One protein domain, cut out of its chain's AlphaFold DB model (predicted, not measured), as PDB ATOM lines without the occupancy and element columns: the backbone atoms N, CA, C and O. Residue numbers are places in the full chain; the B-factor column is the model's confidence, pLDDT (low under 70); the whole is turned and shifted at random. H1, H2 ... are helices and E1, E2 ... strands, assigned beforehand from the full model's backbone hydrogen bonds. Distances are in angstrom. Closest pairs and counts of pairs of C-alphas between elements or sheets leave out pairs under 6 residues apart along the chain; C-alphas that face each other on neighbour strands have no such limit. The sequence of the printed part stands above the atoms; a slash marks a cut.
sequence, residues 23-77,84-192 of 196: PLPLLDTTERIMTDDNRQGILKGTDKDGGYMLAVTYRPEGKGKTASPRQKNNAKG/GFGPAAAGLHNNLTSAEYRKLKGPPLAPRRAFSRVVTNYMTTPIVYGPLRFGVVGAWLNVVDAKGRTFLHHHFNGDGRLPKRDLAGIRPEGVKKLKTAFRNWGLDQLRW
ATOM      1  N   PRO A  23     190.583 135.365 159.897       91.19
ATOM      2  CA  PRO A  23     191.849 135.408 159.175       91.19
ATOM      3  C   PRO A  23     192.214 136.806 158.659       91.19
ATOM      4  O   PRO A  23     193.359 137.013 158.266       91.19
ATOM      5  N   LEU A  24     191.284 137.770 158.649       91.62
ATOM      6  CA  LEU A  24     191.481 139.062 157.979       91.62
ATOM      7  C   LEU A  24     192.732 139.828 158.454       91.62
ATOM      8  O   LEU A  24     193.486 140.280 157.592       91.62
ATOM      9  N   PRO A  25     193.041 139.925 159.766       93.50
ATOM     10  CA  PRO A  25     194.250 140.622 160.216       93.50
ATOM     11  C   PRO A  25     195.548 139.955 159.732       93.50
ATOM     12  O   PRO A  25     196.521 140.629 159.382       93.50
ATOM     13  N   LEU A  26     195.564 138.618 159.687       95.50
ATOM     14  CA  LEU A  26     196.700 137.854 159.178       95.50
ATOM     15  C   LEU A  26     196.851 138.029 157.665       95.50
ATOM     16  O   LEU A  26     197.975 138.159 157.181       95.50
ATOM     17  N   LEU A  27     195.741 138.045 156.928       96.44
ATOM     18  CA  LEU A  27     195.736 138.235 155.482       96.44
ATOM     19  C   LEU A  27     196.263 139.623 155.090       96.44
ATOM     20  O   LEU A  27     197.204 139.681 154.306       96.44
ATOM     21  N   ASP A  28     195.781 140.707 155.710       96.25
ATOM     22  CA  ASP A  28     196.300 142.072 155.476       96.25
ATOM     23  C   ASP A  28     197.802 142.170 155.798       96.25
ATOM     24  O   ASP A  28     198.600 142.698 155.019       96.25
ATOM     25  N   THR A  29     198.236 141.568 156.911       97.31
ATOM     26  CA  THR A  29     199.665 141.510 157.263       97.31
ATOM     27  C   THR A  29     200.477 140.730 156.223       97.31
ATOM     28  O   THR A  29     201.585 141.132 155.858       97.31
ATOM     29  N   THR A  30     199.928 139.624 155.717       97.69
ATOM     30  CA  THR A  30     200.561 138.779 154.696       97.69
ATOM     31  C   THR A  30     200.715 139.535 153.378       97.69
ATOM     32  O   THR A  30     201.801 139.516 152.799       97.69
ATOM     33  N   GLU A  31     199.685 140.261 152.936       97.31
ATOM     34  CA  GLU A  31     199.730 141.100 151.732       97.31
ATOM     35  C   GLU A  31     200.831 142.158 151.799       97.31
ATOM     36  O   GLU A  31     201.614 142.316 150.852       97.31
ATOM     37  N   ARG A  32     200.944 142.845 152.942       96.38
ATOM     38  CA  ARG A  32     201.994 143.847 153.173       96.38
ATOM     39  C   ARG A  32     203.381 143.222 153.104       96.38
ATOM     40  O   ARG A  32     204.241 143.734 152.390       96.38
ATOM     41  N   ILE A  33     203.589 142.090 153.782       97.50
ATOM     42  CA  ILE A  33     204.877 141.385 153.769       97.50
ATOM     43  C   ILE A  33     205.238 140.930 152.352       97.50
ATOM     44  O   ILE A  33     206.376 141.136 151.934       97.50
ATOM     45  N   MET A  34     204.297 140.351 151.602       97.12
ATOM     46  CA  MET A  34     204.522 139.920 150.218       97.12
ATOM     47  C   MET A  34     204.883 141.092 149.305       97.12
ATOM     48  O   MET A  34     205.848 141.016 148.542       97.12
ATOM     49  N   THR A  35     204.139 142.194 149.402       95.12
ATOM     50  CA  THR A  35     204.371 143.402 148.602       95.12
ATOM     51  C   THR A  35     205.738 144.018 148.901       95.12
ATOM     52  O   THR A  35     206.498 144.334 147.978       95.12
ATOM     53  N   ASP A  36     206.081 144.147 150.183       95.75
ATOM     54  CA  ASP A  36     207.362 144.700 150.615       95.75
ATOM     55  C   ASP A  36     208.535 143.787 150.264       95.75
ATOM     56  O   ASP A  36     209.551 144.282 149.767       95.75
ATOM     57  N   ASP A  37     208.409 142.472 150.469       97.06
ATOM     58  CA  ASP A  37     209.449 141.502 150.113       97.06
ATOM     59  C   ASP A  37     209.744 141.546 148.615       97.06
ATOM     60  O   ASP A  37     210.899 141.728 148.216       97.06
ATOM     61  N   ASN A  38     208.698 141.479 147.786       95.62
ATOM     62  CA  ASN A  38     208.835 141.541 146.340       95.62
ATOM     63  C   ASN A  38     209.535 142.836 145.906       95.62
ATOM     64  O   ASN A  38     210.542 142.812 145.190       95.62
ATOM     65  N   ARG A  39     209.052 143.984 146.392       94.69
ATOM     66  CA  ARG A  39     209.630 145.288 146.064       94.69
ATOM     67  C   ARG A  39     211.085 145.395 146.502       94.69
ATOM     68  O   ARG A  39     211.932 145.806 145.708       94.69
ATOM     69  N   GLN A  40     211.389 145.089 147.759       95.75
ATOM     70  CA  GLN A  40     212.734 145.251 148.304       95.75
ATOM     71  C   GLN A  40     213.717 144.290 147.641       95.75
ATOM     72  O   GLN A  40     214.815 144.707 147.274       95.75
ATOM     73  N   GLY A  41     213.316 143.038 147.439       96.38
ATOM     74  CA  GLY A  41     214.134 142.031 146.782       96.38
ATOM     75  C   GLY A  41     214.468 142.387 145.337       96.38
ATOM     76  O   GLY A  41     215.640 142.434 144.968       96.38
ATOM     77  N   ILE A  42     213.470 142.795 144.545       95.50
ATOM     78  CA  ILE A  42     213.700 143.274 143.173       95.50
ATOM     79  C   ILE A  42     214.659 144.471 143.156       95.50
ATOM     80  O   ILE A  42     215.552 144.539 142.310       95.50
ATOM     81  N   LEU A  43     214.502 145.423 144.080       94.62
ATOM     82  CA  LEU A  43     215.355 146.614 144.142       94.62
ATOM     83  C   LEU A  43     216.788 146.319 144.590       94.62
ATOM     84  O   LEU A  43     217.700 147.034 144.166       94.62
ATOM     85  N   LYS A  44     216.979 145.285 145.415       95.31
ATOM     86  CA  LYS A  44     218.293 144.727 145.765       95.31
ATOM     87  C   LYS A  44     218.877 143.876 144.636       95.31
ATOM     88  O   LYS A  44     220.080 143.655 144.609       95.31
ATOM     89  N   GLY A  45     218.045 143.451 143.689       95.44
ATOM     90  CA  GLY A  45     218.440 142.583 142.591       95.44
ATOM     91  C   GLY A  45     218.541 141.120 142.995       95.44
ATOM     92  O   GLY A  45     219.353 140.411 142.415       95.44
ATOM     93  N   THR A  46     217.743 140.674 143.968       97.19
ATOM     94  CA  THR A  46     217.707 139.275 144.401       97.19
ATOM     95  C   THR A  46     216.531 138.506 143.801       97.19
ATOM     96  O   THR A  46     215.467 139.077 143.542       97.19
ATOM     97  N   ASP A  47     216.721 137.210 143.578       96.50
ATOM     98  CA  ASP A  47     215.692 136.260 143.152       96.50
ATOM     99  C   ASP A  47     214.792 135.825 144.325       96.50
ATOM    100  O   ASP A  47     214.895 136.364 145.434       96.50
ATOM    101  N   LYS A  48     213.878 134.880 144.074       95.62
ATOM    102  CA  LYS A  48     212.943 134.330 145.063       95.62
ATOM    103  C   LYS A  48     213.633 133.645 146.244       95.62
ATOM    104  O   LYS A  48     213.063 133.610 147.327       95.62
ATOM    105  N   ASP A  49     214.846 133.131 146.056       96.19
ATOM    106  CA  ASP A  49     215.604 132.420 147.085       96.19
ATOM    107  C   ASP A  49     216.479 133.393 147.897       96.19
ATOM    108  O   ASP A  49     217.076 133.028 148.909       96.19
ATOM    109  N   GLY A  50     216.504 134.672 147.504       95.75
ATOM    110  CA  GLY A  50     217.285 135.728 148.141       95.75
ATOM    111  C   GLY A  50     218.712 135.846 147.599       95.75
ATOM    112  O   GLY A  50     219.442 136.728 148.052       95.75
ATOM    113  N   GLY A  51     219.093 135.023 146.617       96.50
ATOM    114  CA  GLY A  51     220.372 135.113 145.918       96.50
ATOM    115  C   GLY A  51     220.389 136.281 144.934       96.50
ATOM    116  O   GLY A  51     219.346 136.699 144.436       96.50
ATOM    117  N   TYR A  52     221.561 136.851 144.645       96.38
ATOM    118  CA  TYR A  52     221.664 137.913 143.640       96.38
ATOM    119  C   TYR A  52     221.412 137.361 142.233       96.38
ATOM    120  O   TYR A  52     222.044 136.400 141.802       96.38
ATOM    121  N   MET A  53     220.518 138.014 141.491       95.25
ATOM    122  CA  MET A  53     220.240 137.675 140.101       95.25
ATOM    123  C   MET A  53     221.465 137.920 139.221       95.25
ATOM    124  O   MET A  53     222.138 138.947 139.343       95.25
ATOM    125  N   LEU A  54     221.662 137.049 138.228       91.94
ATOM    126  CA  LEU A  54     222.674 137.249 137.198       91.94
ATOM    127  C   LEU A  54     222.493 138.605 136.506       91.94
ATOM    128  O   LEU A  54     221.420 138.921 135.959       91.94
ATOM    129  N   ALA A  55     223.572 139.388 136.513       88.12
ATOM    130  CA  ALA A  55     223.631 140.697 135.888       88.12
ATOM    131  C   ALA A  55     223.296 140.618 134.389       88.12
ATOM    132  O   ALA A  55     223.333 139.565 133.748       88.12
ATOM    133  N   VAL A  56     222.903 141.753 133.820       88.06
ATOM    134  CA  VAL A  56     222.694 141.877 132.375       88.06
ATOM    135  C   VAL A  56     223.976 142.406 131.741       88.06
ATOM    136  O   VAL A  56     224.468 143.449 132.150       88.06
ATOM    137  N   THR A  57     224.489 141.716 130.726       86.44
ATOM    138  CA  THR A  57     225.771 142.048 130.072       86.44
ATOM    139  C   THR A  57     225.671 143.202 129.073       86.44
ATOM    140  O   THR A  57     226.663 143.820 128.718       86.44
ATOM    141  N   TYR A  58     224.463 143.514 128.604       83.06
ATOM    142  CA  TYR A  58     224.230 144.495 127.539       83.06
ATOM    143  C   TYR A  58     223.933 145.918 128.037       83.06
ATOM    144  O   TYR A  58     223.617 146.793 127.226       83.06
ATOM    145  N   ARG A  59     223.901 146.152 129.357       84.50
ATOM    146  CA  ARG A  59     223.693 147.497 129.913       84.50
ATOM    147  C   ARG A  59     225.050 148.136 130.212       84.50
ATOM    148  O   ARG A  59     225.922 147.437 130.713       84.50
ATOM    149  N   PRO A  60     225.224 149.445 129.968       70.62
ATOM    150  CA  PRO A  60     226.488 150.114 130.224       70.62
ATOM    151  C   PRO A  60     226.763 150.148 131.729       70.62
ATOM    152  O   PRO A  60     226.021 150.771 132.500       70.62
ATOM    153  N   GLU A  61     227.836 149.479 132.142       66.94
ATOM    154  CA  GLU A  61     228.330 149.518 133.514       66.94
ATOM    155  C   GLU A  61     228.731 150.949 133.891       66.94
ATOM    156  O   GLU A  61     229.315 151.685 133.095       66.94
ATOM    157  N   GLY A  62     228.333 151.395 135.085       64.75
ATOM    158  CA  GLY A  62     228.660 152.725 135.620       64.75
ATOM    159  C   GLY A  62     228.020 153.934 134.914       64.75
ATOM    160  O   GLY A  62     227.822 154.960 135.558       64.75
ATOM    161  N   LYS A  63     227.623 153.820 133.638       69.81
ATOM    162  CA  LYS A  63     227.174 154.934 132.773       69.81
ATOM    163  C   LYS A  63     225.685 154.885 132.394       69.81
ATOM    164  O   LYS A  63     225.225 155.660 131.556       69.81
ATOM    165  N   GLY A  64     224.916 153.969 132.984       79.06
ATOM    166  CA  GLY A  64     223.475 153.861 132.744       79.06
ATOM    167  C   GLY A  64     222.706 155.125 133.147       79.06
ATOM    168  O   GLY A  64     222.915 155.687 134.223       79.06
ATOM    169  N   LYS A  65     221.770 155.550 132.296       85.44
ATOM    170  CA  LYS A  65     220.901 156.708 132.532       85.44
ATOM    171  C   LYS A  65     219.849 156.398 133.595       85.44
ATOM    172  O   LYS A  65     219.400 155.259 133.751       85.44
ATOM    173  N   THR A  66     219.419 157.423 134.320       85.25
ATOM    174  CA  THR A  66     218.216 157.347 135.154       85.25
ATOM    175  C   THR A  66     216.969 157.423 134.272       85.25
ATOM    176  O   THR A  66     216.990 158.010 133.191       85.25
ATOM    177  N   ALA A  67     215.874 156.804 134.718       83.75
ATOM    178  CA  ALA A  67     214.614 156.850 133.979       83.75
ATOM    179  C   ALA A  67     214.084 158.293 133.889       83.75
ATOM    180  O   ALA A  67     214.034 159.003 134.903       83.75
ATOM    181  N   SER A  68     213.668 158.702 132.688       82.69
ATOM    182  CA  SER A  68     213.074 160.019 132.434       82.69
ATOM    183  C   SER A  68     211.687 160.156 133.087       82.69
ATOM    184  O   SER A  68     211.079 159.140 133.437       82.69
ATOM    185  N   PRO A  69     211.144 161.382 133.247       79.19
ATOM    186  CA  PRO A  69     209.791 161.584 133.775       79.19
ATOM    187  C   PRO A  69     208.728 160.783 133.014       79.19
ATOM    188  O   PRO A  69     207.961 160.052 133.637       79.19
ATOM    189  N   ARG A  70     208.778 160.794 131.674       80.00
ATOM    190  CA  ARG A  70     207.907 159.974 130.815       80.00
ATOM    191  C   ARG A  70     207.979 158.493 131.187       80.00
ATOM    192  O   ARG A  70     206.960 157.855 131.412       80.00
ATOM    193  N   GLN A  71     209.194 157.959 131.322       80.00
ATOM    194  CA  GLN A  71     209.416 156.546 131.648       80.00
ATOM    195  C   GLN A  71     208.936 156.173 133.056       80.00
ATOM    196  O   GLN A  71     208.703 154.993 133.333       80.00
ATOM    197  N   LYS A  72     208.767 157.165 133.934       75.81
ATOM    198  CA  LYS A  72     208.179 157.044 135.272       75.81
ATOM    199  C   LYS A  72     206.672 157.348 135.292       75.81
ATOM    200  O   LYS A  72     206.138 157.536 136.376       75.81
ATOM    201  N   ASN A  73     205.985 157.424 134.145       70.81
ATOM    202  CA  ASN A  73     204.578 157.855 134.057       70.81
ATOM    203  C   ASN A  73     204.323 159.234 134.687       70.81
ATOM    204  O   ASN A  73     203.291 159.453 135.312       70.81
ATOM    205  N   ASN A  74     205.288 160.151 134.593       63.72
ATOM    206  CA  ASN A  74     205.255 161.450 135.271       63.72
ATOM    207  C   ASN A  74     205.038 161.353 136.793       63.72
ATOM    208  O   ASN A  74     204.682 162.344 137.430       63.72
ATOM    209  N   ALA A  75     205.296 160.184 137.393       64.31
ATOM    210  CA  ALA A  75     205.218 160.011 138.831       64.31
ATOM    211  C   ALA A  75     206.254 160.925 139.496       64.31
ATOM    212  O   ALA A  75     207.471 160.734 139.367       64.31
ATOM    213  N   LYS A  76     205.762 161.944 140.206       54.91
ATOM    214  CA  LYS A  76     206.576 162.845 141.024       54.91
ATOM    215  C   LYS A  76     206.988 162.100 142.296       54.91
ATOM    216  O   LYS A  76     206.351 162.216 143.335       54.91
ATOM    217  N   GLY A  77     208.030 161.277 142.215       52.44
ATOM    218  CA  GLY A  77     208.575 160.609 143.396       52.44
ATOM    219  C   GLY A  77     209.378 161.586 144.259       52.44
ATOM    220  O   GLY A  77     210.440 162.035 143.829       52.44
ATOM    221  N   GLY A  84     202.420 155.382 144.727       44.00
ATOM    222  CA  GLY A  84     201.393 154.428 144.323       44.00
ATOM    223  C   GLY A  84     201.735 153.607 143.078       44.00
ATOM    224  O   GLY A  84     202.747 153.802 142.395       44.00
ATOM    225  N   PHE A  85     200.847 152.661 142.792       50.19
ATOM    226  CA  PHE A  85     200.753 152.005 141.500       50.19
ATOM    227  C   PHE A  85     200.215 153.045 140.508       50.19
ATOM    228  O   PHE A  85     199.097 153.530 140.665       50.19
ATOM    229  N   GLY A  86     201.026 153.467 139.531       44.84
ATOM    230  CA  GLY A  86     200.520 154.328 138.455       44.84
ATOM    231  C   GLY A  86     199.294 153.675 137.800       44.84
ATOM    232  O   GLY A  86     199.206 152.446 137.813       44.84
ATOM    233  N   PRO A  87     198.347 154.452 137.245       44.91
ATOM    234  CA  PRO A  87     197.085 153.908 136.754       44.91
ATOM    235  C   PRO A  87     197.338 152.733 135.803       44.91
ATOM    236  O   PRO A  87     198.128 152.853 134.862       44.91
ATOM    237  N   ALA A  88     196.661 151.602 136.038       42.59
ATOM    238  CA  ALA A  88     196.762 150.397 135.208       42.59
ATOM    239  C   ALA A  88     196.510 150.696 133.713       42.59
ATOM    240  O   ALA A  88     197.090 150.043 132.845       42.59
ATOM    241  N   ALA A  89     195.735 151.750 133.425       41.91
ATOM    242  CA  ALA A  89     195.461 152.297 132.096       41.91
ATOM    243  C   ALA A  89     196.704 152.813 131.334       41.91
ATOM    244  O   ALA A  89     196.677 152.911 130.112       41.91
ATOM    245  N   ALA A  90     197.836 153.073 131.999       49.06
ATOM    246  CA  ALA A  90     199.104 153.362 131.315       49.06
ATOM    247  C   ALA A  90     199.769 152.099 130.704       49.06
ATOM    248  O   ALA A  90     200.853 152.191 130.117       49.06
ATOM    249  N   GLY A  91     199.145 150.922 130.866       50.38
ATOM    250  CA  GLY A  91     199.696 149.569 130.706       50.38
ATOM    251  C   GLY A  91     200.282 149.186 129.344       50.38
ATOM    252  O   GLY A  91     201.042 148.219 129.279       50.38
ATOM    253  N   LEU A  92     200.024 149.955 128.282       52.66
ATOM    254  CA  LEU A  92     200.638 149.746 126.961       52.66
ATOM    255  C   LEU A  92     201.520 150.919 126.498       52.66
ATOM    256  O   LEU A  92     202.519 150.700 125.815       52.66
ATOM    257  N   HIS A  93     201.230 152.151 126.926       55.72
ATOM    258  CA  HIS A  93     201.910 153.357 126.433       55.72
ATOM    259  C   HIS A  93     203.244 153.678 127.134       55.72
ATOM    260  O   HIS A  93     203.986 154.541 126.670       55.72
ATOM    261  N   ASN A  94     203.589 152.979 128.223       68.44
ATOM    262  CA  ASN A  94     204.851 153.172 128.964       68.44
ATOM    263  C   ASN A  94     205.769 151.933 128.952       68.44
ATOM    264  O   ASN A  94     206.503 151.634 129.914       68.44
ATOM    265  N   ASN A  95     205.710 151.178 127.856       77.06
ATOM    266  CA  ASN A  95     206.598 150.054 127.605       77.06
ATOM    267  C   ASN A  95     207.932 150.541 127.052       77.06
ATOM    268  O   ASN A  95     207.983 151.355 126.137       77.06
ATOM    269  N   LEU A  96     209.025 150.034 127.624       78.75
ATOM    270  CA  LEU A  96     210.356 150.345 127.125       78.75
ATOM    271  C   LEU A  96     210.626 149.525 125.870       78.75
ATOM    272  O   LEU A  96     210.443 148.306 125.867       78.75
ATOM    273  N   THR A  97     211.149 150.181 124.846       82.31
ATOM    274  CA  THR A  97     211.834 149.486 123.756       82.31
ATOM    275  C   THR A  97     213.109 148.814 124.279       82.31
ATOM    276  O   THR A  97     213.681 149.224 125.298       82.31
ATOM    277  N   SER A  98     213.624 147.809 123.566       82.69
ATOM    278  CA  SER A  98     214.902 147.174 123.922       82.69
ATOM    279  C   SER A  98     216.052 148.189 123.973       82.69
ATOM    280  O   SER A  98     216.920 148.094 124.840       82.69
ATOM    281  N   ALA A  99     216.044 149.193 123.089       85.88
ATOM    282  CA  ALA A  99     217.048 150.252 123.057       85.88
ATOM    283  C   ALA A  99     216.991 151.155 124.301       85.88
ATOM    284  O   ALA A  99     218.032 151.490 124.866       85.88
ATOM    285  N   GLU A 100     215.794 151.529 124.764       86.38
ATOM    286  CA  GLU A 100     215.635 152.283 126.012       86.38
ATOM    287  C   GLU A 100     216.041 151.441 127.223       86.38
ATOM    288  O   GLU A 100     216.794 151.910 128.073       86.38
ATOM    289  N   TYR A 101     215.603 150.180 127.277       85.12
ATOM    290  CA  TYR A 101     215.916 149.255 128.367       85.12
ATOM    291  C   TYR A 101     217.427 149.084 128.573       85.12
ATOM    292  O   TYR A 101     217.901 149.039 129.711       85.12
ATOM    293  N   ARG A 102     218.192 148.994 127.476       87.38
ATOM    294  CA  ARG A 102     219.654 148.841 127.500       87.38
ATOM    295  C   ARG A 102     220.370 150.058 128.076       87.38
ATOM    296  O   ARG A 102     221.439 149.903 128.644       87.38
ATOM    297  N   LYS A 103     219.790 151.256 127.972       88.56
ATOM    298  CA  LYS A 103     220.422 152.507 128.424       88.56
ATOM    299  C   LYS A 103     220.216 152.794 129.910       88.56
ATOM    300  O   LYS A 103     220.896 153.668 130.440       88.56
ATOM    301  N   LEU A 104     219.273 152.124 130.572       88.75
ATOM    302  CA  LEU A 104     218.858 152.462 131.935       88.75
ATOM    303  C   LEU A 104     219.660 151.727 133.011       88.75
ATOM    304  O   LEU A 104     219.945 150.540 132.887       88.75
ATOM    305  N   LYS A 105     219.955 152.418 134.115       86.69
ATOM    306  CA  LYS A 105     220.561 151.818 135.311       86.69
ATOM    307  C   LYS A 105     219.506 151.130 136.180       86.69
ATOM    308  O   LYS A 105     218.495 151.729 136.535       86.69
ATOM    309  N   GLY A 106     219.806 149.924 136.649       88.69
ATOM    310  CA  GLY A 106     219.008 149.243 137.663       88.69
ATOM    311  C   GLY A 106     219.295 147.748 137.723       88.69
ATOM    312  O   GLY A 106     220.054 147.246 136.888       88.69
ATOM    313  N   PRO A 107     218.670 147.038 138.674       91.75
ATOM    314  CA  PRO A 107     218.759 145.589 138.756       91.75
ATOM    315  C   PRO A 107     218.256 144.898 137.479       91.75
ATOM    316  O   PRO A 107     217.547 145.512 136.656       91.75
ATOM    317  N   PRO A 108     218.588 143.610 137.302       91.31
ATOM    318  CA  PRO A 108     217.933 142.778 136.306       91.31
ATOM    319  C   PRO A 108     216.407 142.844 136.459       91.31
ATOM    320  O   PRO A 108     215.895 142.957 137.568       91.31
ATOM    321  N   LEU A 109     215.681 142.853 135.337       90.69
ATOM    322  CA  LEU A 109     214.211 142.970 135.263       90.69
ATOM    323  C   LEU A 109     213.601 144.286 135.788       90.69
ATOM    324  O   LEU A 109     212.457 144.597 135.460       90.69
ATOM    325  N   ALA A 110     214.364 145.120 136.502       92.44
ATOM    326  CA  ALA A 110     213.922 146.407 137.040       92.44
ATOM    327  C   ALA A 110     214.765 147.608 136.542       92.44
ATOM    328  O   ALA A 110     215.349 148.342 137.349       92.44
ATOM    329  N   PRO A 111     214.812 147.877 135.216       89.81
ATOM    330  CA  PRO A 111     215.568 148.997 134.622       89.81
ATOM    331  C   PRO A 111     215.190 150.373 135.176       89.81
ATOM    332  O   PRO A 111     215.978 151.305 135.111       89.81
ATOM    333  N   ARG A 112     213.964 150.536 135.679       88.31
ATOM    334  CA  ARG A 112     213.450 151.806 136.207       88.31
ATOM    335  C   ARG A 112     213.448 151.829 137.735       88.31
ATOM    336  O   ARG A 112     212.798 152.682 138.340       88.31
ATOM    337  N   ARG A 113     214.155 150.886 138.373       89.62
ATOM    338  CA  ARG A 113     214.156 150.671 139.828       89.62
ATOM    339  C   ARG A 113     212.713 150.582 140.340       89.62
ATOM    340  O   ARG A 113     211.959 149.763 139.819       89.62
ATOM    341  N   ALA A 114     212.317 151.439 141.283       88.25
ATOM    342  CA  ALA A 114     210.999 151.419 141.920       88.25
ATOM    343  C   ALA A 114     209.834 151.698 140.959       88.25
ATOM    344  O   ALA A 114     208.709 151.342 141.272       88.25
ATOM    345  N   PHE A 115     210.103 152.286 139.789       84.94
ATOM    346  CA  PHE A 115     209.099 152.560 138.756       84.94
ATOM    347  C   PHE A 115     209.019 151.447 137.696       84.94
ATOM    348  O   PHE A 115     208.427 151.624 136.633       84.94
ATOM    349  N   SER A 116     209.693 150.317 137.919       87.00
ATOM    350  CA  SER A 116     209.606 149.168 137.015       87.00
ATOM    351  C   SER A 116     208.291 148.437 137.242       87.00
ATOM    352  O   SER A 116     207.893 148.257 138.383       87.00
ATOM    353  N   ARG A 117     207.660 147.934 136.179       86.75
ATOM    354  CA  ARG A 117     206.365 147.237 136.279       86.75
ATOM    355  C   ARG A 117     206.406 145.940 137.078       86.75
ATOM    356  O   ARG A 117     205.432 145.597 137.726       86.75
ATOM    357  N   VAL A 118     207.556 145.270 137.122       89.75
ATOM    358  CA  VAL A 118     207.774 144.147 138.050       89.75
ATOM    359  C   VAL A 118     207.652 144.557 139.527       89.75
ATOM    360  O   VAL A 118     207.445 143.708 140.382       89.75
ATOM    361  N   VAL A 119     207.755 145.853 139.832       90.12
ATOM    362  CA  VAL A 119     207.492 146.421 141.159       90.12
ATOM    363  C   VAL A 119     206.090 147.030 141.211       90.12
ATOM    364  O   VAL A 119     205.310 146.688 142.088       90.12
ATOM    365  N   THR A 120     205.750 147.922 140.275       85.00
ATOM    366  CA  THR A 120     204.500 148.706 140.321       85.00
ATOM    367  C   THR A 120     203.258 147.953 139.864       85.00
ATOM    368  O   THR A 120     202.174 148.516 139.892       85.00
ATOM    369  N   ASN A 121     203.387 146.733 139.364       87.38
ATOM    370  CA  ASN A 121     202.229 145.957 138.937       87.38
ATOM    371  C   ASN A 121     202.175 144.593 139.626       87.38
ATOM    372  O   ASN A 121     201.450 143.709 139.176       87.38
ATOM    373  N   TYR A 122     202.966 144.411 140.684       91.88
ATOM    374  CA  TYR A 122     202.771 143.295 141.590       91.88
ATOM    375  C   TYR A 122     201.566 143.602 142.472       91.88
ATOM    376  O   TYR A 122     201.561 144.608 143.179       91.88
ATOM    377  N   MET A 123     200.549 142.758 142.385       89.94
ATOM    378  CA  MET A 123     199.321 142.867 143.154       89.94
ATOM    379  C   MET A 123     199.152 141.624 144.005       89.94
ATOM    380  O   MET A 123     199.446 140.516 143.556       89.94
ATOM    381  N   THR A 124     198.669 141.824 145.221       94.25
ATOM    382  CA  THR A 124     198.231 140.755 146.107       94.25
ATOM    383  C   THR A 124     196.717 140.775 146.218       94.25
ATOM    384  O   THR A 124     196.071 141.791 145.957       94.25
ATOM    385  N   THR A 125     196.132 139.626 146.524       94.12
ATOM    386  CA  THR A 125     194.710 139.522 146.830       94.12
ATOM    387  C   THR A 125     194.517 138.428 147.875       94.12
ATOM    388  O   THR A 125     195.053 137.324 147.700       94.12
ATOM    389  N   PRO A 126     193.770 138.698 148.959       95.25
ATOM    390  CA  PRO A 126     193.420 137.676 149.923       95.25
ATOM    391  C   PRO A 126     192.373 136.738 149.323       95.25
ATOM    392  O   PRO A 126     191.456 137.161 148.624       95.25
ATOM    393  N   ILE A 127     192.495 135.451 149.621       94.38
ATOM    394  CA  ILE A 127     191.539 134.429 149.217       94.38
ATOM    395  C   ILE A 127     191.148 133.627 150.451       94.38
ATOM    396  O   ILE A 127     192.004 133.082 151.149       94.38
ATOM    397  N   VAL A 128     189.845 133.542 150.707       91.50
ATOM    398  CA  VAL A 128     189.263 132.762 151.800       91.50
ATOM    399  C   VAL A 128     188.357 131.703 151.185       91.50
ATOM    400  O   VAL A 128     187.330 132.025 150.600       91.50
ATOM    401  N   TYR A 129     188.753 130.438 151.306       88.69
ATOM    402  CA  TYR A 129     187.956 129.282 150.881       88.69
ATOM    403  C   TYR A 129     187.142 128.681 152.033       88.69
ATOM    404  O   TYR A 129     186.245 127.877 151.805       88.69
ATOM    405  N   GLY A 130     187.483 129.024 153.274       80.94
ATOM    406  CA  GLY A 130     186.814 128.548 154.475       80.94
ATOM    407  C   GLY A 130     187.543 129.000 155.744       80.94
ATOM    408  O   GLY A 130     188.612 129.611 155.654       80.94
ATOM    409  N   PRO A 131     187.012 128.663 156.930       74.38
ATOM    410  CA  PRO A 131     187.518 129.161 158.212       74.38
ATOM    411  C   PRO A 131     188.973 128.761 158.497       74.38
ATOM    412  O   PRO A 131     189.693 129.492 159.165       74.38
ATOM    413  N   LEU A 132     189.430 127.630 157.953       80.75
ATOM    414  CA  LEU A 132     190.803 127.127 158.112       80.75
ATOM    415  C   LEU A 132     191.579 127.063 156.791       80.75
ATOM    416  O   LEU A 132     192.686 126.530 156.743       80.75
ATOM    417  N   ARG A 133     191.001 127.583 155.703       87.38
ATOM    418  CA  ARG A 133     191.612 127.561 154.373       87.38
ATOM    419  C   ARG A 133     191.558 128.951 153.769       87.38
ATOM    420  O   ARG A 133     190.613 129.315 153.075       87.38
ATOM    421  N   PHE A 134     192.601 129.717 154.030       92.75
ATOM    422  CA  PHE A 134     192.769 131.074 153.538       92.75
ATOM    423  C   PHE A 134     194.237 131.318 153.184       92.75
ATOM    424  O   PHE A 134     195.130 130.600 153.636       92.75
ATOM    425  N   GLY A 135     194.494 132.325 152.361       94.50
ATOM    426  CA  GLY A 135     195.841 132.714 151.976       94.50
ATOM    427  C   GLY A 135     195.839 133.986 151.149       94.50
ATOM    428  O   GLY A 135     194.800 134.598 150.924       94.50
ATOM    429  N   VAL A 136     197.016 134.378 150.683       96.44
ATOM    430  CA  VAL A 136     197.192 135.517 149.783       96.44
ATOM    431  C   VAL A 136     197.847 135.013 148.511       96.44
ATOM    432  O   VAL A 136     198.829 134.271 148.564       96.44
ATOM    433  N   VAL A 137     197.316 135.430 147.367       95.12
ATOM    434  CA  VAL A 137     197.932 135.183 146.062       95.12
ATOM    435  C   VAL A 137     198.546 136.479 145.563       95.12
ATOM    436  O   VAL A 137     197.931 137.536 145.652       95.12
ATOM    437  N   GLY A 138     199.772 136.391 145.048       93.25
ATOM    438  CA  GLY A 138     200.467 137.496 144.397       93.25
ATOM    439  C   GLY A 138     200.602 137.247 142.899       93.25
ATOM    440  O   GLY A 138     200.966 136.145 142.490       93.25
ATOM    441  N   ALA A 139     200.346 138.264 142.081       91.88
ATOM    442  CA  ALA A 139     200.454 138.189 140.629       91.88
ATOM    443  C   ALA A 139     200.989 139.495 140.030       91.88
ATOM    444  O   ALA A 139     200.874 140.571 140.614       91.88
ATOM    445  N   TRP A 140     201.560 139.407 138.829       89.50
ATOM    446  CA  TRP A 140     201.976 140.572 138.050       89.50
ATOM    447  C   TRP A 140     200.961 140.878 136.956       89.50
ATOM    448  O   TRP A 140     200.840 140.118 135.998       89.50
ATOM    449  N   LEU A 141     200.281 142.020 137.051       85.25
ATOM    450  CA  LEU A 141     199.325 142.447 136.029       85.25
ATOM    451  C   LEU A 141     200.002 143.311 134.959       85.25
ATOM    452  O   LEU A 141     200.799 144.198 135.259       85.25
ATOM    453  N   ASN A 142     199.681 143.102 133.682       81.19
ATOM    454  CA  ASN A 142     200.149 143.962 132.581       81.19
ATOM    455  C   ASN A 142     201.686 144.146 132.515       81.19
ATOM    456  O   ASN A 142     202.197 145.192 132.089       81.19
ATOM    457  N   VAL A 143     202.457 143.130 132.930       85.38
ATOM    458  CA  VAL A 143     203.914 143.089 132.726       85.38
ATOM    459  C   VAL A 143     204.216 142.430 131.381       85.38
ATOM    460  O   VAL A 143     204.517 141.244 131.274       85.38
ATOM    461  N   VAL A 144     204.103 143.252 130.343       83.88
ATOM    462  CA  VAL A 144     204.193 142.867 128.928       83.88
ATOM    463  C   VAL A 144     205.249 143.676 128.172       83.88
ATOM    464  O   VAL A 144     205.653 144.736 128.636       83.88
ATOM    465  N   ASP A 145     205.746 143.226 127.029       81.88
ATOM    466  CA  ASP A 145     206.677 144.004 126.204       81.88
ATOM    467  C   ASP A 145     205.976 145.169 125.466       81.88
ATOM    468  O   ASP A 145     204.781 145.405 125.633       81.88
ATOM    469  N   ALA A 146     206.714 145.918 124.639       79.94
ATOM    470  CA  ALA A 146     206.154 147.018 123.841       79.94
ATOM    471  C   ALA A 146     205.064 146.593 122.840       79.94
ATOM    472  O   ALA A 146     204.328 147.449 122.365       79.94
ATOM    473  N   LYS A 147     204.941 145.293 122.549       81.06
ATOM    474  CA  LYS A 147     203.922 144.701 121.676       81.06
ATOM    475  C   LYS A 147     202.789 144.031 122.467       81.06
ATOM    476  O   LYS A 147     201.963 143.356 121.864       81.06
ATOM    477  N   GLY A 148     202.761 144.169 123.794       81.38
ATOM    478  CA  GLY A 148     201.732 143.566 124.643       81.38
ATOM    479  C   GLY A 148     201.960 142.090 124.989       81.38
ATOM    480  O   GLY A 148     201.074 141.463 125.559       81.38
ATOM    481  N   ARG A 149     203.141 141.520 124.714       84.69
ATOM    482  CA  ARG A 149     203.435 140.099 124.975       84.69
ATOM    483  C   ARG A 149     203.970 139.888 126.388       84.69
ATOM    484  O   ARG A 149     204.878 140.595 126.820       84.69
ATOM    485  N   THR A 150     203.456 138.896 127.110       86.94
ATOM    486  CA  THR A 150     203.998 138.504 128.422       86.94
ATOM    487  C   THR A 150     205.393 137.902 128.271       86.94
ATOM    488  O   THR A 150     205.597 137.078 127.388       86.94
ATOM    489  N   PHE A 151     206.336 138.260 129.146       87.75
ATOM    490  CA  PHE A 151     207.729 137.789 129.031       87.75
ATOM    491  C   PHE A 151     208.370 137.345 130.357       87.75
ATOM    492  O   PHE A 151     209.488 136.836 130.350       87.75
ATOM    493  N   LEU A 152     207.709 137.542 131.505       91.25
ATOM    494  CA  LEU A 152     208.300 137.205 132.809       91.25
ATOM    495  C   LEU A 152     208.542 135.709 132.991       91.25
ATOM    496  O   LEU A 152     209.586 135.338 133.517       91.25
ATOM    497  N   HIS A 153     207.623 134.866 132.519       92.19
ATOM    498  CA  HIS A 153     207.753 133.415 132.638       92.19
ATOM    499  C   HIS A 153     209.052 132.905 131.992       92.19
ATOM    500  O   HIS A 153     209.758 132.116 132.609       92.19
ATOM    501  N   HIS A 154     209.462 133.465 130.846       93.19
ATOM    502  CA  HIS A 154     210.748 133.137 130.227       93.19
ATOM    503  C   HIS A 154     211.948 133.463 131.118       93.19
ATOM    504  O   HIS A 154     212.928 132.725 131.145       93.19
ATOM    505  N   HIS A 155     211.886 134.559 131.878       93.19
ATOM    506  CA  HIS A 155     212.925 134.873 132.852       93.19
ATOM    507  C   HIS A 155     212.868 133.970 134.080       93.19
ATOM    508  O   HIS A 155     213.920 133.649 134.625       93.19
ATOM    509  N   PHE A 156     211.684 133.554 134.521       94.62
ATOM    510  CA  PHE A 156     211.539 132.692 135.696       94.62
ATOM    511  C   PHE A 156     211.999 131.265 135.416       94.62
ATOM    512  O   PHE A 156     212.616 130.640 136.273       94.62
ATOM    513  N   ASN A 157     211.789 130.788 134.195       94.06
ATOM    514  CA  ASN A 157     212.192 129.449 133.785       94.06
ATOM    515  C   ASN A 157     213.622 129.409 133.230       94.06
ATOM    516  O   ASN A 157     214.280 128.377 133.314       94.06
ATOM    517  N   GLY A 158     214.134 130.539 132.730       92.19
ATOM    518  CA  GLY A 158     215.399 130.573 131.995       92.19
ATOM    519  C   GLY A 158     215.254 130.033 130.571       92.19
ATOM    520  O   GLY A 158     216.144 129.351 130.075       92.19
ATOM    521  N   ASP A 159     214.119 130.309 129.925       91.31
ATOM    522  CA  ASP A 159     213.812 129.775 128.599       91.31
ATOM    523  C   ASP A 159     214.742 130.357 127.517       91.31
ATOM    524  O   ASP A 159     215.104 131.543 127.512       91.31
ATOM    525  N   GLY A 160     215.088 129.521 126.535       86.81
ATOM    526  CA  GLY A 160     215.922 129.904 125.398       86.81
ATOM    527  C   GLY A 160     217.359 130.242 125.809       86.81
ATOM    528  O   GLY A 160     218.075 129.406 126.342       86.81
ATOM    529  N   ARG A 161     217.807 131.472 125.514       85.31
ATOM    530  CA  ARG A 161     219.152 131.981 125.869       85.31
ATOM    531  C   ARG A 161     219.124 132.959 127.052       85.31
ATOM    532  O   ARG A 161     220.067 133.730 127.241       85.31
ATOM    533  N   LEU A 162     218.022 133.011 127.801       88.81
ATOM    534  CA  LEU A 162     217.874 133.919 128.934       88.81
ATOM    535  C   LEU A 162     218.308 133.221 130.226       88.81
ATOM    536  O   LEU A 162     217.823 132.134 130.514       88.81
ATOM    537  N   PRO A 163     219.158 133.839 131.061       91.44
ATOM    538  CA  PRO A 163     219.442 133.273 132.369       91.44
ATOM    539  C   PRO A 163     218.210 133.384 133.274       91.44
ATOM    540  O   PRO A 163     217.477 134.386 133.223       91.44
ATOM    541  N   LYS A 164     218.039 132.372 134.128       95.38
ATOM    542  CA  LYS A 164     216.980 132.305 135.135       95.38
ATOM    543  C   LYS A 164     217.098 133.456 136.140       95.38
ATOM    544  O   LYS A 164     218.175 133.757 136.650       95.38
ATOM    545  N   ARG A 165     215.975 134.126 136.388       95.38
ATOM    546  CA  ARG A 165     215.790 135.283 137.276       95.38
ATOM    547  C   ARG A 165     214.398 135.211 137.887       95.38
ATOM    548  O   ARG A 165     213.530 136.033 137.594       95.38
ATOM    549  N   ASP A 166     214.181 134.157 138.653       95.69
ATOM    550  CA  ASP A 166     212.879 133.847 139.214       95.69
ATOM    551  C   ASP A 166     212.542 134.806 140.358       95.69
ATOM    552  O   ASP A 166     213.238 134.859 141.367       95.69
ATOM    553  N   LEU A 167     211.491 135.601 140.175       95.56
ATOM    554  CA  LEU A 167     210.979 136.504 141.204       95.56
ATOM    555  C   LEU A 167     209.762 135.907 141.920       95.56
ATOM    556  O   LEU A 167     209.302 136.494 142.897       95.56
ATOM    557  N   ALA A 168     209.217 134.791 141.424       92.50
ATOM    558  CA  ALA A 168     207.986 134.197 141.911       92.50
ATOM    559  C   ALA A 168     208.238 133.464 143.231       92.50
ATOM    560  O   ALA A 168     208.694 132.326 143.278       92.50
ATOM    561  N   GLY A 169     207.939 134.141 144.332       91.12
ATOM    562  CA  GLY A 169     208.049 133.574 145.664       91.12
ATOM    563  C   GLY A 169     208.266 134.646 146.711       91.12
ATOM    564  O   GLY A 169     208.333 135.840 146.417       91.12
ATOM    565  N   ILE A 170     208.375 134.190 147.949       95.12
ATOM    566  CA  ILE A 170     208.668 135.032 149.101       95.12
ATOM    567  C   ILE A 170     210.062 134.649 149.563       95.12
ATOM    568  O   ILE A 170     210.324 133.472 149.815       95.12
ATOM    569  N   ARG A 171     210.953 135.634 149.670       97.25
ATOM    570  CA  ARG A 171     212.345 135.376 150.050       97.25
ATOM    571  C   ARG A 171     212.442 134.854 151.478       97.25
ATOM    572  O   ARG A 171     211.529 135.087 152.274       97.25
ATOM    573  N   PRO A 172     213.567 134.220 151.861       97.88
ATOM    574  CA  PRO A 172     213.727 133.646 153.196       97.88
ATOM    575  C   PRO A 172     213.400 134.613 154.344       97.88
ATOM    576  O   PRO A 172     212.761 134.223 155.320       97.88
ATOM    577  N   GLU A 173     213.768 135.891 154.216       96.31
ATOM    578  CA  GLU A 173     213.432 136.918 155.210       96.31
ATOM    579  C   GLU A 173     211.930 137.235 155.263       96.31
ATOM    580  O   GLU A 173     211.365 137.355 156.351       96.31
ATOM    581  N   GLY A 174     211.252 137.317 154.116       97.00
ATOM    582  CA  GLY A 174     209.795 137.430 154.063       97.00
ATOM    583  C   GLY A 174     209.101 136.212 154.683       97.00
ATOM    584  O   GLY A 174     208.183 136.372 155.486       97.00
ATOM    585  N   VAL A 175     209.596 134.998 154.417       97.56
ATOM    586  CA  VAL A 175     209.076 133.756 155.020       97.56
ATOM    587  C   VAL A 175     209.212 133.778 156.543       97.56
ATOM    588  O   VAL A 175     208.274 133.399 157.248       97.56
ATOM    589  N   LYS A 176     210.344 134.253 157.082       98.06
ATOM    590  CA  LYS A 176     210.521 134.428 158.536       98.06
ATOM    591  C   LYS A 176     209.476 135.384 159.115       98.06
ATOM    592  O   LYS A 176     208.849 135.054 160.120       98.06
ATOM    593  N   LYS A 177     209.239 136.529 158.465       98.00
ATOM    594  CA  LYS A 177     208.216 137.500 158.894       98.00
ATOM    595  C   LYS A 177     206.812 136.899 158.874       98.00
ATOM    596  O   LYS A 177     206.070 137.098 159.829       98.00
ATOM    597  N   LEU A 178     206.471 136.127 157.842       97.25
ATOM    598  CA  LEU A 178     205.178 135.446 157.752       97.25
ATOM    599  C   LEU A 178     204.979 134.413 158.856       97.25
ATOM    600  O   LEU A 178     203.917 134.378 159.467       97.25
ATOM    601  N   LYS A 179     206.005 133.611 159.162       97.81
ATOM    602  CA  LYS A 179     205.949 132.659 160.284       97.81
ATOM    603  C   LYS A 179     205.686 133.373 161.611       97.81
ATOM    604  O   LYS A 179     204.861 132.915 162.397       97.81
ATOM    605  N   THR A 180     206.343 134.509 161.843       97.81
ATOM    606  CA  THR A 180     206.107 135.337 163.033       97.81
ATOM    607  C   THR A 180     204.697 135.927 163.046       97.81
ATOM    608  O   THR A 180     204.019 135.837 164.066       97.81
ATOM    609  N   ALA A 181     204.226 136.480 161.925       96.81
ATOM    610  CA  ALA A 181     202.877 137.032 161.806       96.81
ATOM    611  C   ALA A 181     201.802 135.968 162.076       96.81
ATOM    612  O   ALA A 181     200.889 136.203 162.863       96.81
ATOM    613  N   PHE A 182     201.961 134.774 161.497       95.31
ATOM    614  CA  PHE A 182     201.071 133.638 161.726       95.31
ATOM    615  C   PHE A 182     201.047 133.220 163.198       95.31
ATOM    616  O   PHE A 182     199.976 133.037 163.773       95.31
ATOM    617  N   ARG A 183     202.222 133.113 163.833       94.75
ATOM    618  CA  ARG A 183     202.328 132.786 165.260       94.75
ATOM    619  C   ARG A 183     201.594 133.811 166.125       94.75
ATOM    620  O   ARG A 183     200.841 133.415 167.007       94.75
ATOM    621  N   ASN A 184     201.819 135.100 165.881       94.69
ATOM    622  CA  ASN A 184     201.195 136.172 166.658       94.69
ATOM    623  C   ASN A 184     199.675 136.160 166.486       94.69
ATOM    624  O   ASN A 184     198.955 136.145 167.479       94.69
ATOM    625  N   TRP A 185     199.199 136.041 165.247       93.38
ATOM    626  CA  TRP A 185     197.775 135.892 164.964       93.38
ATOM    627  C   TRP A 185     197.165 134.690 165.695       93.38
ATOM    628  O   TRP A 185     196.128 134.835 166.336       93.38
ATOM    629  N   GLY A 186     197.814 133.521 165.661       89.88
ATOM    630  CA  GLY A 186     197.328 132.325 166.353       89.88
ATOM    631  C   GLY A 186     197.232 132.514 167.872       89.88
ATOM    632  O   GLY A 186     196.256 132.087 168.487       89.88
ATOM    633  N   LEU A 187     198.202 133.210 168.474       90.19
ATOM    634  CA  LEU A 187     198.146 133.583 169.892       90.19
ATOM    635  C   LEU A 187     196.986 134.539 170.187       90.19
ATOM    636  O   LEU A 187     196.329 134.388 171.217       90.19
ATOM    637  N   ASP A 188     196.703 135.485 169.295       89.75
ATOM    638  CA  ASP A 188     195.575 136.404 169.452       89.75
ATOM    639  C   ASP A 188     194.230 135.678 169.333       89.75
ATOM    640  O   ASP A 188     193.330 135.935 170.132       89.75
ATOM    641  N   GLN A 189     194.107 134.707 168.416       87.69
ATOM    642  CA  GLN A 189     192.906 133.867 168.325       87.69
ATOM    643  C   GLN A 189     192.662 133.101 169.634       87.69
ATOM    644  O   GLN A 189     191.548 133.095 170.148       87.69
ATOM    645  N   LEU A 190     193.710 132.514 170.220       84.38
ATOM    646  CA  LEU A 190     193.614 131.796 171.497       84.38
ATOM    647  C   LEU A 190     193.234 132.704 172.672       84.38
ATOM    648  O   LEU A 190     192.598 132.247 173.624       84.38
ATOM    649  N   ARG A 191     193.655 133.972 172.647       84.75
ATOM    650  CA  ARG A 191     193.382 134.935 173.721       84.75
ATOM    651  C   ARG A 191     191.959 135.470 173.666       84.75
ATOM    652  O   ARG A 191     191.315 135.528 174.710       84.75
ATOM    653  N   TRP A 192     191.490 135.827 172.472       82.00
ATOM    654  CA  TRP A 192     190.314 136.684 172.304       82.00
ATOM    655  C   TRP A 192     189.128 136.017 171.596       82.00
ATOM    656  O   TRP A 192     188.012 136.493 171.749       82.00
TER     657      TRP A 192
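Overview. This is residues 23 to 77 and 84 to 192 of the 196 residues of an uncharacterized protein of Planctomycetales bacterium 71-10 (UniProt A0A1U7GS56). Two long helices, H1 and H5, lie side by side and run opposite ways, and a long two-stranded hairpin, E1 and E2, packs on H1. Near the last residues of H1 a head made mostly of loops holds the short helices H2, H3 and H4. The printed part has 164 residues, with five named helices and two named strands in the order H1, H2, H3, E1, E2, H4, H5; the sheet is E1 - E2, antiparallel. The class is mixed, helices and strands, with 75 residues, under half, in named elements. The whole is compact, with a radius of gyration of the C-alphas of 17.7 A, yet elongated, spanning 57 by 32 by 29 A.

Along the chain. H1 is residues 24 to 44, 30.0 A long, beginning at C-alpha 24 (191.481, 139.062, 157.979). H2 is residues 98 to 103 and H3 residues 117 to 120. E1, residues 122 to 130, measures 25.3 A; E2, residues 133 to 140, measures 23.3 A. H4 is residues 152 to 157. H5, residues 172 to 192, measures 30.4 A and ends at C-alpha 192 (190.314, 136.684, 172.304).

Arrangement. H1 and H5 touch at a shallow tilt of 13 degrees, opposite ways; their closest C-alphas, of Asp 37 and Gly 174, are 5.7 A apart. The closest C-alphas of H1 and E1, Glu 31 and Thr 124, are 5.8 A apart. In the hairpin E1 and E2, N 125 and O 137 are within hydrogen-bond range at 2.9 A. H1 touches H3 with residues 38 to 42 alone, closest at the C-alphas of Arg 39 and Val 119, 5.5 A. H2 and H4 touch no helix. Each O i to N i+4 pair is within hydrogen-bond range in H1, H4 and H5, and 1 of 2 in H2; H3 is too short for one.

Size, cuts and confidence. The farthest C-alphas, of Ala 99 and Arg 191, are 58.0 A apart. Residues 78 to 83 are not printed, and C-alphas 77 and 84 are 9.5 A apart across the cut. The links H2 to H3, E2 to H4 and H4 to H5 are long. Confidence is low, under 70, at residues 61 to 63, 74 to 77 and 84 to 94.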